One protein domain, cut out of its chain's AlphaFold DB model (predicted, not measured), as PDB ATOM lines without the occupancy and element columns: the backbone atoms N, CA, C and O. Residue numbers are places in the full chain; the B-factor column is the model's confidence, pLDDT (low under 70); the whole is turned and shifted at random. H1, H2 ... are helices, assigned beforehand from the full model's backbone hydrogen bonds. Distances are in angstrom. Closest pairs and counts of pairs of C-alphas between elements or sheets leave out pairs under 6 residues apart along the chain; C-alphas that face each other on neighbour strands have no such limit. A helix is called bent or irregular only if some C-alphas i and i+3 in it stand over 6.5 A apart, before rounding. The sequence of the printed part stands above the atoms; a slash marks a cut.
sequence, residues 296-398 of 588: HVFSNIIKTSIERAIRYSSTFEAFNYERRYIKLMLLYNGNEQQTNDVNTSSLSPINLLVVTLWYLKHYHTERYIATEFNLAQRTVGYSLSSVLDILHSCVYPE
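AT A GLANCE: This is residues 296 to 398 of the 588 residues of the protein "Hypothetical protein" of Rotaria magnacalcarata (UniProt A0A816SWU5). Two helical parts sit side by side, joined by a thin connecting stretch: a hairpin of two helices, H1 and H2, and a group in which H4 crosses the long helix H6 and H5 packs across the beginning of H6. The stretch with the very short H3 runs from the end of H2 to H4, and the last residues of H6, 392 to 398, stick out. The printed part has 103 residues, with six named helices in the order H1 to H6 and no named strand, an all-helix domain. It is compact, with a radius of gyration of the C-alphas of 14.4 A, and spans 37 by 32 by 24 A.

HOW THE PARTS SIT: The longest helix is H6, residues 377 to 398. H4, residues 349 to 362, touches it about perpendicular, at 90 degrees, with residues 352 to 356 alone; the closest C-alphas are those of Thr 356 and Leu 384, 5.5 A apart. H5, residues 366 to 372, touches residues 377 to 381 of H6 about perpendicular, at 75 degrees; the closest C-alphas, of Ala 370 and Gln 377, are 5.0 A apart. H1, residues 296 to 312, is close to H4 but not clearly touching, the closest C-alphas being those of Ile 306 and Pro 349 at 7.8 A. H1 and H2, residues 316 to 332, form a helical hairpin and touch at a shallow tilt of 23 degrees, opposite ways, H2 with residues 319 to 326 alone; the closest C-alphas, of Ala 309 and Phe 319, are 5.7 A apart. H2 and H4 are near each other, with 5 pairs of C-alphas within 10 A. H3, residues 337 to 340, touches no helix but is near H2. H1 and H2 are both apart from H6. The helix packing is only just mostly crossed, at large angles between lines, with 1 of 3 pairs at a shallow tilt. In H1, H2, H4 and H5 every O i to N i+4 pair is within hydrogen-bond range, in H6 16 of 18, and H3 is too short for such a pair.

IN THESE COORDINATES: H6 runs 31.4 A from C-alpha 377 at (147.651, 144.718, 131.382) to C-alpha 398 at (145.683, 169.621, 150.452). It has a kink of 34 degrees near residue 392 and is irregular, but only just: C-alphas 394 and 397 are 6.54 A apart. H4 measures 19.4 A, H5 9.8 A, H2 24.2 A and H3 5.8 A. H1 measures 23.5 A and begins at C-alpha 296, (128.378, 144.187, 137.626).

THE WHOLE: The C-alphas of Gly 334 and Pro 397, the two farthest apart, are 42.7 A apart. The printed part has no cut. No link is long; that from H3 to H4 is short, the others tight. The mean pLDDT of the printed part is 71.5, and 33 residues are under 70, among them 330 to 353.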
ATOM      1  N   HIS A 296     128.140 142.901 136.968       74.00
ATOM      2  CA  HIS A 296     128.378 144.187 137.626       74.00
ATOM      3  C   HIS A 296     127.840 144.237 139.066       74.00
ATOM      4  O   HIS A 296     128.357 145.013 139.865       74.00
ATOM      5  N   VAL A 297     126.844 143.415 139.426       73.25
ATOM      6  CA  VAL A 297     126.328 143.309 140.801       73.25
ATOM      7  C   VAL A 297     127.423 142.779 141.727       73.25
ATOM      8  O   VAL A 297     127.696 143.393 142.755       73.25
ATOM      9  N   PHE A 298     128.132 141.721 141.323       68.00
ATOM     10  CA  PHE A 298     129.245 141.163 142.098       68.00
ATOM     11  C   PHE A 298     130.420 142.139 142.209       68.00
ATOM     12  O   PHE A 298     130.934 142.367 143.304       68.00
ATOM     13  N   SER A 299     130.800 142.791 141.102       66.12
ATOM     14  CA  SER A 299     131.832 143.836 141.130       66.12
ATOM     15  C   SER A 299     131.453 144.987 142.066       66.12
ATOM     16  O   SER A 299     132.304 145.489 142.800       66.12
ATOM     17  N   ASN A 300     130.175 145.377 142.094       71.31
ATOM     18  CA  ASN A 300     129.676 146.417 142.987       71.31
ATOM     19  C   ASN A 300     129.673 145.981 144.453       71.31
ATOM     20  O   ASN A 300     130.000 146.810 145.296       71.31
ATOM     21  N   ILE A 301     129.376 144.719 144.784       72.94
ATOM     22  CA  ILE A 301     129.478 144.207 146.164       72.94
ATOM     23  C   ILE A 301     130.907 144.382 146.690       72.94
ATOM     24  O   ILE A 301     131.105 144.942 147.769       72.94
ATOM     25  N   ILE A 302     131.908 143.975 145.903       68.69
ATOM     26  CA  ILE A 302     133.324 144.111 146.272       68.69
ATOM     27  C   ILE A 302     133.705 145.590 146.383       68.69
ATOM     28  O   ILE A 302     134.214 146.023 147.419       68.69
ATOM     29  N   LYS A 303     133.419 146.378 145.338       72.94
ATOM     30  CA  LYS A 303     133.751 147.806 145.275       72.94
ATOM     31  C   LYS A 303     133.152 148.575 146.451       72.94
ATOM     32  O   LYS A 303     133.882 149.253 147.162       72.94
ATOM     33  N   THR A 304     131.850 148.440 146.689       76.00
ATOM     34  CA  THR A 304     131.147 149.158 147.766       76.00
ATOM     35  C   THR A 304     131.610 148.719 149.152       76.00
ATOM     36  O   THR A 304     131.788 149.574 150.018       76.00
ATOM     37  N   SER A 305     131.891 147.427 149.363       76.06
ATOM     38  CA  SER A 305     132.430 146.929 150.637       76.06
ATOM     39  C   SER A 305     133.810 147.515 150.934       76.06
ATOM     40  O   SER A 305     134.073 147.967 152.047       76.06
ATOM     41  N   ILE A 306     134.681 147.561 149.925       73.19
ATOM     42  CA  ILE A 306     136.018 148.145 150.042       73.19
ATOM     43  C   ILE A 306     135.945 149.664 150.238       73.19
ATOM     44  O   ILE A 306     136.620 150.201 151.113       73.19
ATOM     45  N   GLU A 307     135.125 150.367 149.457       76.88
ATOM     46  CA  GLU A 307     134.920 151.806 149.623       76.88
ATOM     47  C   GLU A 307     134.403 152.135 151.024       76.88
ATOM     48  O   GLU A 307     134.888 153.080 151.644       76.88
ATOM     49  N   ARG A 308     133.467 151.340 151.554       84.19
ATOM     50  CA  ARG A 308     132.985 151.470 152.933       84.19
ATOM     51  C   ARG A 308     134.117 151.264 153.938       84.19
ATOM     52  O   ARG A 308     134.276 152.084 154.838       84.19
ATOM     53  N   ALA A 309     134.937 150.228 153.754       76.81
ATOM     54  CA  ALA A 309     136.094 149.963 154.606       76.81
ATOM     55  C   ALA A 309     137.052 151.161 154.661       76.81
ATOM     56  O   ALA A 309     137.492 151.537 155.745       76.81
ATOM     57  N   ILE A 310     137.345 151.776 153.511       75.44
ATOM     58  CA  ILE A 310     138.213 152.959 153.415       75.44
ATOM     59  C   ILE A 310     137.573 154.156 154.120       75.44
ATOM     60  O   ILE A 310     138.223 154.810 154.925       75.44
ATOM     61  N   ARG A 311     136.298 154.444 153.830       83.56
ATOM     62  CA  ARG A 311     135.613 155.631 154.362       83.56
ATOM     63  C   ARG A 311     135.420 155.575 155.875       83.56
ATOM     64  O   ARG A 311     135.412 156.621 156.514       83.56
ATOM     65  N   TYR A 312     135.195 154.386 156.434       87.94
ATOM     66  CA  TYR A 312     134.815 154.245 157.844       87.94
ATOM     67  C   TYR A 312     135.984 153.955 158.770       87.94
ATOM     68  O   TYR A 312     135.856 154.159 159.974       87.94
ATOM     69  N   SER A 313     137.115 153.493 158.247       83.31
ATOM     70  CA  SER A 313     138.267 153.139 159.072       83.31
ATOM     71  C   SER A 313     139.135 154.357 159.356       83.31
ATOM     72  O   SER A 313     139.793 154.890 158.471       83.31
ATOM     73  N   SER A 314     139.171 154.763 160.623       85.12
ATOM     74  CA  SER A 314     140.048 155.833 161.117       85.12
ATOM     75  C   SER A 314     141.530 155.444 161.156       85.12
ATOM     76  O   SER A 314     142.392 156.320 161.161       85.12
ATOM     77  N   THR A 315     141.834 154.144 161.192       76.06
ATOM     78  CA  THR A 315     143.201 153.617 161.236       76.06
ATOM     79  C   THR A 315     143.426 152.543 160.181       76.06
ATOM     80  O   THR A 315     142.489 151.908 159.677       76.06
ATOM     81  N   PHE A 316     144.696 152.310 159.857       67.38
ATOM     82  CA  PHE A 316     145.082 151.280 158.903       67.38
ATOM     83  C   PHE A 316     144.791 149.867 159.433       67.38
ATOM     84  O   PHE A 316     144.424 148.974 158.669       67.38
ATOM     85  N   GLU A 317     144.891 149.660 160.742       72.12
ATOM     86  CA  GLU A 317     144.574 148.403 161.417       72.12
ATOM     87  C   GLU A 317     143.085 148.068 161.286       72.12
ATOM     88  O   GLU A 317     142.745 146.947 160.903       72.12
ATOM     89  N   ALA A 318     142.206 149.049 161.523       72.69
ATOM     90  CA  ALA A 318     140.763 148.898 161.346       72.69
ATOM     91  C   ALA A 318     140.407 148.553 159.890       72.69
ATOM     92  O   ALA A 318     139.641 147.621 159.636       72.69
ATOM     93  N   PHE A 319     141.042 149.231 158.928       75.38
ATOM     94  CA  PHE A 319     140.876 148.929 157.507       75.38
ATOM     95  C   PHE A 319     141.358 147.514 157.156       75.38
ATOM     96  O   PHE A 319     140.692 146.787 156.421       75.38
ATOM     97  N   ASN A 320     142.514 147.095 157.680       66.50
ATOM     98  CA  ASN A 320     143.056 145.757 157.443       66.50
ATOM     99  C   ASN A 320     142.155 144.658 158.003       66.50
ATOM    100  O   ASN A 320     142.021 143.610 157.368       66.50
ATOM    101  N   TYR A 321     141.565 144.887 159.177       74.31
ATOM    102  CA  TYR A 321     140.600 143.971 159.771       74.31
ATOM    103  C   TYR A 321     139.382 143.807 158.857       74.31
ATOM    104  O   TYR A 321     139.057 142.685 158.468       74.31
ATOM    105  N   GLU A 322     138.795 144.918 158.406       83.81
ATOM    106  CA  GLU A 322     137.656 144.885 157.486       83.81
ATOM    107  C   GLU A 322     138.017 144.238 156.144       83.81
ATOM    108  O   GLU A 322     137.269 143.415 155.621       83.81
ATOM    109  N   ARG A 323     139.206 144.517 155.595       78.56
ATOM    110  CA  ARG A 323     139.676 143.872 154.359       78.56
ATOM    111  C   ARG A 323     139.747 142.352 154.505       78.56
ATOM    112  O   ARG A 323     139.391 141.629 153.574       78.56
ATOM    113  N   ARG A 324     140.244 141.853 155.643       69.62
ATOM    114  CA  ARG A 324     140.296 140.410 155.929       69.62
ATOM    115  C   ARG A 324     138.889 139.832 156.045       69.62
ATOM    116  O   ARG A 324     138.644 138.784 155.455       69.62
ATOM    117  N   TYR A 325     137.979 140.531 156.720       78.06
ATOM    118  CA  TYR A 325     136.571 140.142 156.807       78.06
ATOM    119  C   TYR A 325     135.919 140.046 155.419       78.06
ATOM    120  O   TYR A 325     135.338 139.016 155.091       78.06
ATOM    121  N   ILE A 326     136.098 141.054 154.558       74.81
ATOM    122  CA  ILE A 326     135.593 141.043 153.175       74.81
ATOM    123  C   ILE A 326     136.159 139.849 152.400       74.81
ATOM    124  O   ILE A 326     135.416 139.155 151.714       74.81
ATOM    125  N   LYS A 327     137.463 139.565 152.527       66.44
ATOM    126  CA  LYS A 327     138.077 138.404 151.868       66.44
ATOM    127  C   LYS A 327     137.446 137.087 152.335       66.44
ATOM    128  O   LYS A 327     137.127 136.250 151.498       66.44
ATOM    129  N   LEU A 328     137.262 136.911 153.643       66.75
ATOM    130  CA  LEU A 328     136.615 135.725 154.214       66.75
ATOM    131  C   LEU A 328     135.169 135.589 153.738       66.75
ATOM    132  O   LEU A 328     134.760 134.504 153.338       66.75
ATOM    133  N   MET A 329     134.425 136.693 153.716       73.12
ATOM    134  CA  MET A 329     133.065 136.738 153.196       73.12
ATOM    135  C   MET A 329     133.009 136.299 151.730       73.12
ATOM    136  O   MET A 329     132.199 135.444 151.382       73.12
ATOM    137  N   LEU A 330     133.905 136.791 150.873       65.12
ATOM    138  CA  LEU A 330     133.951 136.355 149.477       65.12
ATOM    139  C   LEU A 330     134.251 134.855 149.360       65.12
ATOM    140  O   LEU A 330     133.532 134.163 148.643       65.12
ATOM    141  N   LEU A 331     135.246 134.347 150.094       64.38
ATOM    142  CA  LEU A 331     135.598 132.920 150.103       64.38
ATOM    143  C   LEU A 331     134.413 132.039 150.521       64.38
ATOM    144  O   LEU A 331     134.103 131.062 149.848       64.38
ATOM    145  N   TYR A 332     133.719 132.425 151.592       64.12
ATOM    146  CA  TYR A 332     132.611 131.661 152.161       64.12
ATOM    147  C   TYR A 332     131.416 131.505 151.204       64.12
ATOM    148  O   TYR A 332     130.701 130.513 151.266       64.12
ATOM    149  N   ASN A 333     131.214 132.442 150.271       67.44
ATOM    150  CA  ASN A 333     130.106 132.392 149.305       67.44
ATOM    151  C   ASN A 333     130.460 131.652 148.002       67.44
ATOM    152  O   ASN A 333     129.893 131.944 146.949       67.44
ATOM    153  N   GLY A 334     131.406 130.706 148.057       53.16
ATOM    154  CA  GLY A 334     131.748 129.847 146.920       53.16
ATOM    155  C   GLY A 334     132.498 130.566 145.800       53.16
ATOM    156  O   GLY A 334     132.568 130.063 144.681       53.16
ATOM    157  N   ASN A 335     133.113 131.718 146.086       52.94
ATOM    158  CA  ASN A 335     134.013 132.388 145.144       52.94
ATOM    159  C   ASN A 335     135.393 131.696 145.081       52.94
ATOM    160  O   ASN A 335     136.417 132.362 144.931       52.94
ATOM    161  N   GLU A 336     135.445 130.365 145.213       41.69
ATOM    162  CA  GLU A 336     136.685 129.575 145.202       41.69
ATOM    163  C   GLU A 336     137.344 129.588 143.820       41.69
ATOM    164  O   GLU A 336     138.536 129.881 143.701       41.69
ATOM    165  N   GLN A 337     136.559 129.402 142.754       40.22
ATOM    166  CA  GLN A 337     137.049 129.443 141.367       40.22
ATOM    167  C   GLN A 337     137.383 130.855 140.883       40.22
ATOM    168  O   GLN A 337     137.870 131.053 139.784       40.22
ATOM    169  N   GLN A 338     137.203 131.852 141.741       40.09
ATOM    170  CA  GLN A 338     137.673 133.210 141.541       40.09
ATOM    171  C   GLN A 338     138.657 133.631 142.649       40.09
ATOM    172  O   GLN A 338     138.824 134.802 142.979       40.09
ATOM    173  N   THR A 339     139.397 132.662 143.182       35.66
ATOM    174  CA  THR A 339     140.717 132.934 143.766       35.66
ATOM    175  C   THR A 339     141.855 132.507 142.848       35.66
ATOM    176  O   THR A 339     142.892 133.163 142.871       35.66
ATOM    177  N   ASN A 340     141.620 131.511 141.980       31.77
ATOM    178  CA  ASN A 340     142.584 131.037 140.980       31.77
ATOM    179  C   ASN A 340     142.113 131.162 139.512       31.77
ATOM    180  O   ASN A 340     142.967 131.133 138.638       31.77
ATOM    181  N   ASP A 341     140.815 131.358 139.235       30.75
ATOM    182  CA  ASP A 341     140.253 131.505 137.870       30.75
ATOM    183  C   ASP A 341     139.387 132.780 137.693       30.75
ATOM    184  O   ASP A 341     138.655 132.965 136.715       30.75
ATOM    185  N   VAL A 342     139.550 133.767 138.587       36.25
ATOM    186  CA  VAL A 342     139.563 135.143 138.070       36.25
ATOM    187  C   VAL A 342     140.903 135.223 137.375       36.25
ATOM    188  O   VAL A 342     141.917 134.879 137.976       36.25
ATOM    189  N   ASN A 343     140.954 135.856 136.215       39.75
ATOM    190  CA  ASN A 343     142.040 136.803 136.006       39.75
ATOM    191  C   ASN A 343     142.119 137.675 137.268       39.75
ATOM    192  O   ASN A 343     141.288 138.568 137.410       39.75
ATOM    193  N   THR A 344     142.983 137.355 138.233       38.81
ATOM    194  CA  THR A 344     143.038 137.965 139.568       38.81
ATOM    195  C   THR A 344     143.253 139.452 139.383       38.81
ATOM    196  O   THR A 344     144.372 139.860 139.141       38.81
ATOM    197  N   SER A 345     142.185 140.258 139.368       45.12
ATOM    198  CA  SER A 345     142.193 141.607 138.780       45.12
ATOM    199  C   SER A 345     141.606 142.683 139.681       45.12
ATOM    200  O   SER A 345     140.968 143.621 139.218       45.12
ATOM    201  N   SER A 346     141.910 142.625 140.975       53.12
ATOM    202  CA  SER A 346     142.057 143.865 141.737       53.12
ATOM    203  C   SER A 346     143.042 143.668 142.877       53.12
ATOM    204  O   SER A 346     142.787 142.916 143.821       53.12
ATOM    205  N   LEU A 347     144.161 144.381 142.807       54.06
ATOM    206  CA  LEU A 347     145.005 144.633 143.965       54.06
ATOM    207  C   LEU A 347     144.133 145.236 145.084       54.06
ATOM    208  O   LEU A 347     143.197 145.991 144.818       54.06
ATOM    209  N   SER A 348     144.416 144.905 146.348       58.50
ATOM    210  CA  SER A 348     143.768 145.598 147.474       58.50
ATOM    211  C   SER A 348     144.012 147.114 147.377       58.50
ATOM    212  O   SER A 348     145.022 147.493 146.798       58.50
ATOM    213  N   PRO A 349     143.190 148.004 147.961       53.88
ATOM    214  CA  PRO A 349     143.419 149.453 147.879       53.88
ATOM    215  C   PRO A 349     144.816 149.900 148.298       53.88
ATOM    216  O   PRO A 349     145.382 150.792 147.678       53.88
ATOM    217  N   ILE A 350     145.403 149.249 149.311       51.09
ATOM    218  CA  ILE A 350     146.784 149.543 149.684       51.09
ATOM    219  C   ILE A 350     147.772 149.025 148.644       51.09
ATOM    220  O   ILE A 350     148.708 149.735 148.312       51.09
ATOM    221  N   ASN A 351     147.551 147.846 148.069       62.84
ATOM    222  CA  ASN A 351     148.406 147.351 146.994       62.84
ATOM    223  C   ASN A 351     148.236 148.191 145.720       62.84
ATOM    224  O   ASN A 351     149.208 148.416 145.024       62.84
ATOM    225  N   LEU A 352     147.041 148.710 145.436       67.00
ATOM    226  CA  LEU A 352     146.763 149.655 144.354       67.00
ATOM    227  C   LEU A 352     147.467 150.991 144.576       67.00
ATOM    228  O   LEU A 352     148.038 151.545 143.639       67.00
ATOM    229  N   LEU A 353     147.454 151.491 145.811       67.38
ATOM    230  CA  LEU A 353     148.208 152.674 146.202       67.38
ATOM    231  C   LEU A 353     149.710 152.426 146.045       67.38
ATOM    232  O   LEU A 353     150.384 153.203 145.379       67.38
ATOM    233  N   VAL A 354     150.228 151.328 146.597       70.00
ATOM    234  CA  VAL A 354     151.646 150.953 146.513       70.00
ATOM    235  C   VAL A 354     152.070 150.765 145.062       70.00
ATOM    236  O   VAL A 354     153.093 151.309 144.673       70.00
ATOM    237  N   VAL A 355     151.277 150.079 144.239       77.44
ATOM    238  CA  VAL A 355     151.569 149.864 142.815       77.44
ATOM    239  C   VAL A 355     151.499 151.162 142.028       77.44
ATOM    240  O   VAL A 355     152.358 151.387 141.183       77.44
ATOM    241  N   THR A 356     150.556 152.054 142.333       82.25
ATOM    242  CA  THR A 356     150.519 153.393 141.729       82.25
ATOM    243  C   THR A 356     151.750 154.208 142.122       82.25
ATOM    244  O   THR A 356     152.408 154.767 141.253       82.25
ATOM    245  N   LEU A 357     152.133 154.234 143.401       82.19
ATOM    246  CA  LEU A 357     153.335 154.938 143.860       82.19
ATOM    247  C   LEU A 357     154.616 154.330 143.273       82.19
ATOM    248  O   LEU A 357     155.518 155.063 142.874       82.19
ATOM    249  N   TRP A 358     154.681 153.003 143.171       82.88
ATOM    250  CA  TRP A 358     155.786 152.270 142.561       82.88
ATOM    251  C   TRP A 358     155.889 152.559 141.060       82.88
ATOM    252  O   TRP A 358     156.976 152.852 140.566       82.88
ATOM    253  N   TYR A 359     154.754 152.591 140.357       88.94
ATOM    254  CA  TYR A 359     154.665 153.006 138.960       88.94
ATOM    255  C   TYR A 359     155.127 154.453 138.763       88.94
ATOM    256  O   TYR A 359     155.920 154.715 137.868       88.94
ATOM    257  N   LEU A 360     154.709 155.399 139.607       90.19
ATOM    258  CA  LEU A 360     155.177 156.787 139.506       90.19
ATOM    259  C   LEU A 360     156.684 156.899 139.789       90.19
ATOM    260  O   LEU A 360     157.397 157.643 139.115       90.19
ATOM    261  N   LYS A 361     157.179 156.160 140.787       90.12
ATOM    262  CA  LYS A 361     158.566 156.253 141.250       90.12
ATOM    263  C   LYS A 361     159.562 155.598 140.297       90.12
ATOM    264  O   LYS A 361     160.582 156.212 140.002       90.12
ATOM    265  N   HIS A 362     159.271 154.385 139.837       88.88
ATOM    266  CA  HIS A 362     160.185 153.564 139.033       88.88
ATOM    267  C   HIS A 362     159.776 153.447 137.569       88.88
ATOM    268  O   HIS A 362     160.570 152.992 136.755       88.88
ATOM    269  N   TYR A 363     158.550 153.848 137.233       92.94
ATOM    270  CA  TYR A 363     158.035 153.869 135.871       92.94
ATOM    271  C   TYR A 363     158.265 152.559 135.127       92.94
ATOM    272  O   TYR A 363     158.793 152.522 134.020       92.94
ATOM    273  N   HIS A 364     157.848 151.454 135.737       87.19
ATOM    274  CA  HIS A 364     157.802 150.172 135.051       87.19
ATOM    275  C   HIS A 364     156.709 150.152 133.974       87.19
ATOM    276  O   HIS A 364     155.734 150.903 134.034       87.19
ATOM    277  N   THR A 365     156.854 149.284 132.971       88.62
ATOM    278  CA  THR A 365     155.817 149.120 131.943       88.62
ATOM    279  C   THR A 365     154.562 148.486 132.546       88.62
ATOM    280  O   THR A 365     154.652 147.626 133.424       88.62
ATOM    281  N   GLU A 366     153.377 148.857 132.051       87.44
ATOM    282  CA  GLU A 366     152.116 148.256 132.516       87.44
ATOM    283  C   GLU A 366     152.114 146.734 132.340       87.44
ATOM    284  O   GLU A 366     151.571 146.021 133.175       87.44
ATOM    285  N   ARG A 367     152.770 146.225 131.286       86.44
ATOM    286  CA  ARG A 367     152.951 144.787 131.042       86.44
ATOM    287  C   ARG A 367     153.824 144.117 132.104       86.44
ATOM    288  O   ARG A 367     153.519 143.003 132.520       86.44
ATOM    289  N   TYR A 368     154.897 144.775 132.534       81.19
ATOM    290  CA  TYR A 368     155.746 144.256 133.603       81.19
ATOM    291  C   TYR A 368     154.978 144.199 134.923       81.19
ATOM    292  O   TYR A 368     154.912 143.142 135.535       81.19
ATOM    293  N   ILE A 369     154.297 145.287 135.299       79.31
ATOM    294  CA  ILE A 369     153.438 145.327 136.494       79.31
ATOM    295  C   ILE A 369     152.346 144.253 136.403       79.31
ATOM    296  O   ILE A 369     152.069 143.553 137.369       79.31
ATOM    297  N   ALA A 370     151.745 144.083 135.228       79.38
ATOM    298  CA  ALA A 370     150.744 143.052 134.997       79.38
ATOM    299  C   ALA A 370     151.297 141.643 135.236       79.38
ATOM    300  O   ALA A 370     150.644 140.836 135.888       79.38
ATOM    301  N   THR A 371     152.519 141.376 134.779       78.19
ATOM    302  CA  THR A 371     153.194 140.089 134.996       78.19
ATOM    303  C   THR A 371     153.527 139.884 136.474       78.19
ATOM    304  O   THR A 371     153.196 138.844 137.032       78.19
ATOM    305  N   GLU A 372     154.103 140.897 137.124       73.75
ATOM    306  CA  GLU A 372     154.525 140.852 138.530       73.75
ATOM    307  C   GLU A 372     153.354 140.598 139.488       73.75
ATOM    308  O   GLU A 372     153.474 139.865 140.467       73.75
ATOM    309  N   PHE A 373     152.192 141.183 139.193       67.69
ATOM    310  CA  PHE A 373     151.002 141.082 140.039       67.69
ATOM    311  C   PHE A 373     149.960 140.079 139.533       67.69
ATOM    312  O   PHE A 373     148.861 140.031 140.086       67.69
ATOM    313  N   ASN A 374     150.286 139.291 138.502       71.00
ATOM    314  CA  ASN A 374     149.373 138.347 137.852       71.00
ATOM    315  C   ASN A 374     148.021 138.990 137.457       71.00
ATOM    316  O   ASN A 374     146.936 138.479 137.745       71.00
ATOM    317  N   LEU A 375     148.099 140.170 136.838       72.81
ATOM    318  CA  LEU A 375     146.978 140.976 136.356       72.81
ATOM    319  C   LEU A 375     146.950 140.979 134.824       72.81
ATOM    320  O   LEU A 375     147.976 140.854 134.162       72.81
ATOM    321  N   ALA A 376     145.787 141.257 134.233       76.94
ATOM    322  CA  ALA A 376     145.745 141.675 132.835       76.94
ATOM    323  C   ALA A 376     146.313 143.103 132.695       76.94
ATOM    324  O   ALA A 376     145.986 143.982 133.494       76.94
ATOM    325  N   GLN A 377     147.090 143.378 131.639       79.44
ATOM    326  CA  GLN A 377     147.651 144.718 131.382       79.44
ATOM    327  C   GLN A 377     146.574 145.810 131.381       79.44
ATOM    328  O   GLN A 377     146.738 146.858 132.001       79.44
ATOM    329  N   ARG A 378     145.426 145.533 130.752       76.00
ATOM    330  CA  ARG A 378     144.287 146.457 130.720       76.00
ATOM    331  C   ARG A 378     143.781 146.808 132.127       76.00
ATOM    332  O   ARG A 378     143.419 147.953 132.378       76.00
ATOM    333  N   THR A 379     143.784 145.846 133.049       71.31
ATOM    334  CA  THR A 379     143.407 146.064 134.454       71.31
ATOM    335  C   THR A 379     144.392 146.994 135.150       71.31
ATOM    336  O   THR A 379     143.959 147.878 135.889       71.31
ATOM    337  N   VAL A 380     145.695 146.830 134.905       77.75
ATOM    338  CA  VAL A 380     146.733 147.714 135.455       77.75
ATOM    339  C   VAL A 380     146.518 149.147 134.977       77.75
ATOM    340  O   VAL A 380     146.419 150.041 135.813       77.75
ATOM    341  N   GLY A 381     146.345 149.362 133.669       80.56
ATOM    342  CA  GLY A 381     146.113 150.698 133.107       80.56
ATOM    343  C   GLY A 381     144.885 151.398 133.705       80.56
ATOM    344  O   GLY A 381     144.980 152.540 134.161       80.56
ATOM    345  N   TYR A 382     143.745 150.697 133.800       78.88
ATOM    346  CA  TYR A 382     142.544 151.244 134.449       78.88
ATOM    347  C   TYR A 382     142.755 151.544 135.934       78.88
ATOM    348  O   TYR A 382     142.304 152.581 136.424       78.88
ATOM    349  N   SER A 383     143.431 150.646 136.647       74.88
ATOM    350  CA  SER A 383     143.677 150.771 138.084       74.88
ATOM    351  C   SER A 383     144.581 151.959 138.399       74.88
ATOM    352  O   SER A 383     144.235 152.775 139.249       74.88
ATOM    353  N   LEU A 384     145.694 152.099 137.673       83.06
ATOM    354  CA  LEU A 384     146.624 153.219 137.819       83.06
ATOM    355  C   LEU A 384     145.931 154.554 137.540       83.06
ATOM    356  O   LEU A 384     146.081 155.490 138.319       83.06
ATOM    357  N   SER A 385     145.133 154.631 136.469       84.00
ATOM    358  CA  SER A 385     144.401 155.857 136.130       84.00
ATOM    359  C   SER A 385     143.375 156.221 137.204       84.00
ATOM    360  O   SER A 385     143.346 157.355 137.668       84.00
ATOM    361  N   SER A 386     142.585 155.243 137.657       75.00
ATOM    362  CA  SER A 386     141.537 155.467 138.661       75.00
ATOM    363  C   SER A 386     142.118 155.905 140.006       75.00
ATOM    364  O   SER A 386     141.590 156.805 140.655       75.00
ATOM    365  N   VAL A 387     143.215 155.275 140.439       75.25
ATOM    366  CA  VAL A 387     143.887 155.626 141.695       75.25
ATOM    367  C   VAL A 387     144.537 156.999 141.583       75.25
ATOM    368  O   VAL A 387     144.406 157.793 142.509       75.25
ATOM    369  N   LEU A 388     145.181 157.313 140.456       83.62
ATOM    370  CA  LEU A 388     145.747 158.637 140.218       83.62
ATOM    371  C   LEU A 388     144.672 159.730 140.270       83.62
ATOM    372  O   LEU A 388     144.903 160.753 140.904       83.62
ATOM    373  N   ASP A 389     143.500 159.509 139.671       80.19
ATOM    374  CA  ASP A 389     142.389 160.468 139.707       80.19
ATOM    375  C   ASP A 389     141.903 160.732 141.139       80.19
ATOM    376  O   ASP A 389     141.715 161.883 141.539       80.19
ATOM    377  N   ILE A 390     141.743 159.670 141.935       73.88
ATOM    378  CA  ILE A 390     141.330 159.774 143.340       73.88
ATOM    379  C   ILE A 390     142.397 160.515 144.148       73.88
ATOM    380  O   ILE A 390     142.086 161.478 144.849       73.88
ATOM    381  N   LEU A 391     143.656 160.085 144.039       75.00
ATOM    382  CA  LEU A 391     144.758 160.664 144.799       75.00
ATOM    383  C   LEU A 391     144.994 162.120 144.417       75.00
ATOM    384  O   LEU A 391     145.177 162.949 145.300       75.00
ATOM    385  N   HIS A 392     144.916 162.459 143.133       86.00
ATOM    386  CA  HIS A 392     144.968 163.843 142.678       86.00
ATOM    387  C   HIS A 392     143.844 164.671 143.309       86.00
ATOM    388  O   HIS A 392     144.135 165.665 143.966       86.00
ATOM    389  N   SER A 393     142.588 164.214 143.234       77.69
ATOM    390  CA  SER A 393     141.434 164.969 143.755       77.69
ATOM    391  C   SER A 393     141.484 165.248 145.264       77.69
ATOM    392  O   SER A 393     140.918 166.239 145.721       77.69
ATOM    393  N   CYS A 394     142.150 164.383 146.035       73.88
ATOM    394  CA  CYS A 394     142.195 164.473 147.494       73.88
ATOM    395  C   CYS A 394     143.510 165.070 148.015       73.88
ATOM    396  O   CYS A 394     143.487 165.861 148.950       73.88
ATOM    397  N   VAL A 395     144.652 164.697 147.426       76.12
ATOM    398  CA  VAL A 395     145.993 165.036 147.933       76.12
ATOM    399  C   VAL A 395     146.515 166.330 147.312       76.12
ATOM    400  O   VAL A 395     147.093 167.151 148.016       76.12
ATOM    401  N   TYR A 396     146.313 166.556 146.011       85.31
ATOM    402  CA  TYR A 396     146.819 167.770 145.362       85.31
ATOM    403  C   TYR A 396     146.340 169.068 146.042       85.31
ATOM    404  O   TYR A 396     147.204 169.841 146.453       85.31
ATOM    405  N   PRO A 397     145.027 169.299 146.262       83.81
ATOM    406  CA  PRO A 397     144.556 170.545 146.873       83.81
ATOM    407  C   PRO A 397     144.920 170.685 148.360       83.81
ATOM    408  O   PRO A 397     144.885 171.791 148.892       83.81
ATOM    409  N   GLU A 398     145.256 169.588 149.047       82.38
ATOM    410  CA  GLU A 398     145.683 169.621 150.452       82.38
ATOM    411  C   GLU A 398     147.140 170.084 150.596       82.38
ATOM    412  O   GLU A 398     147.476 170.812 151.532       82.38
TER     413      GLU A 398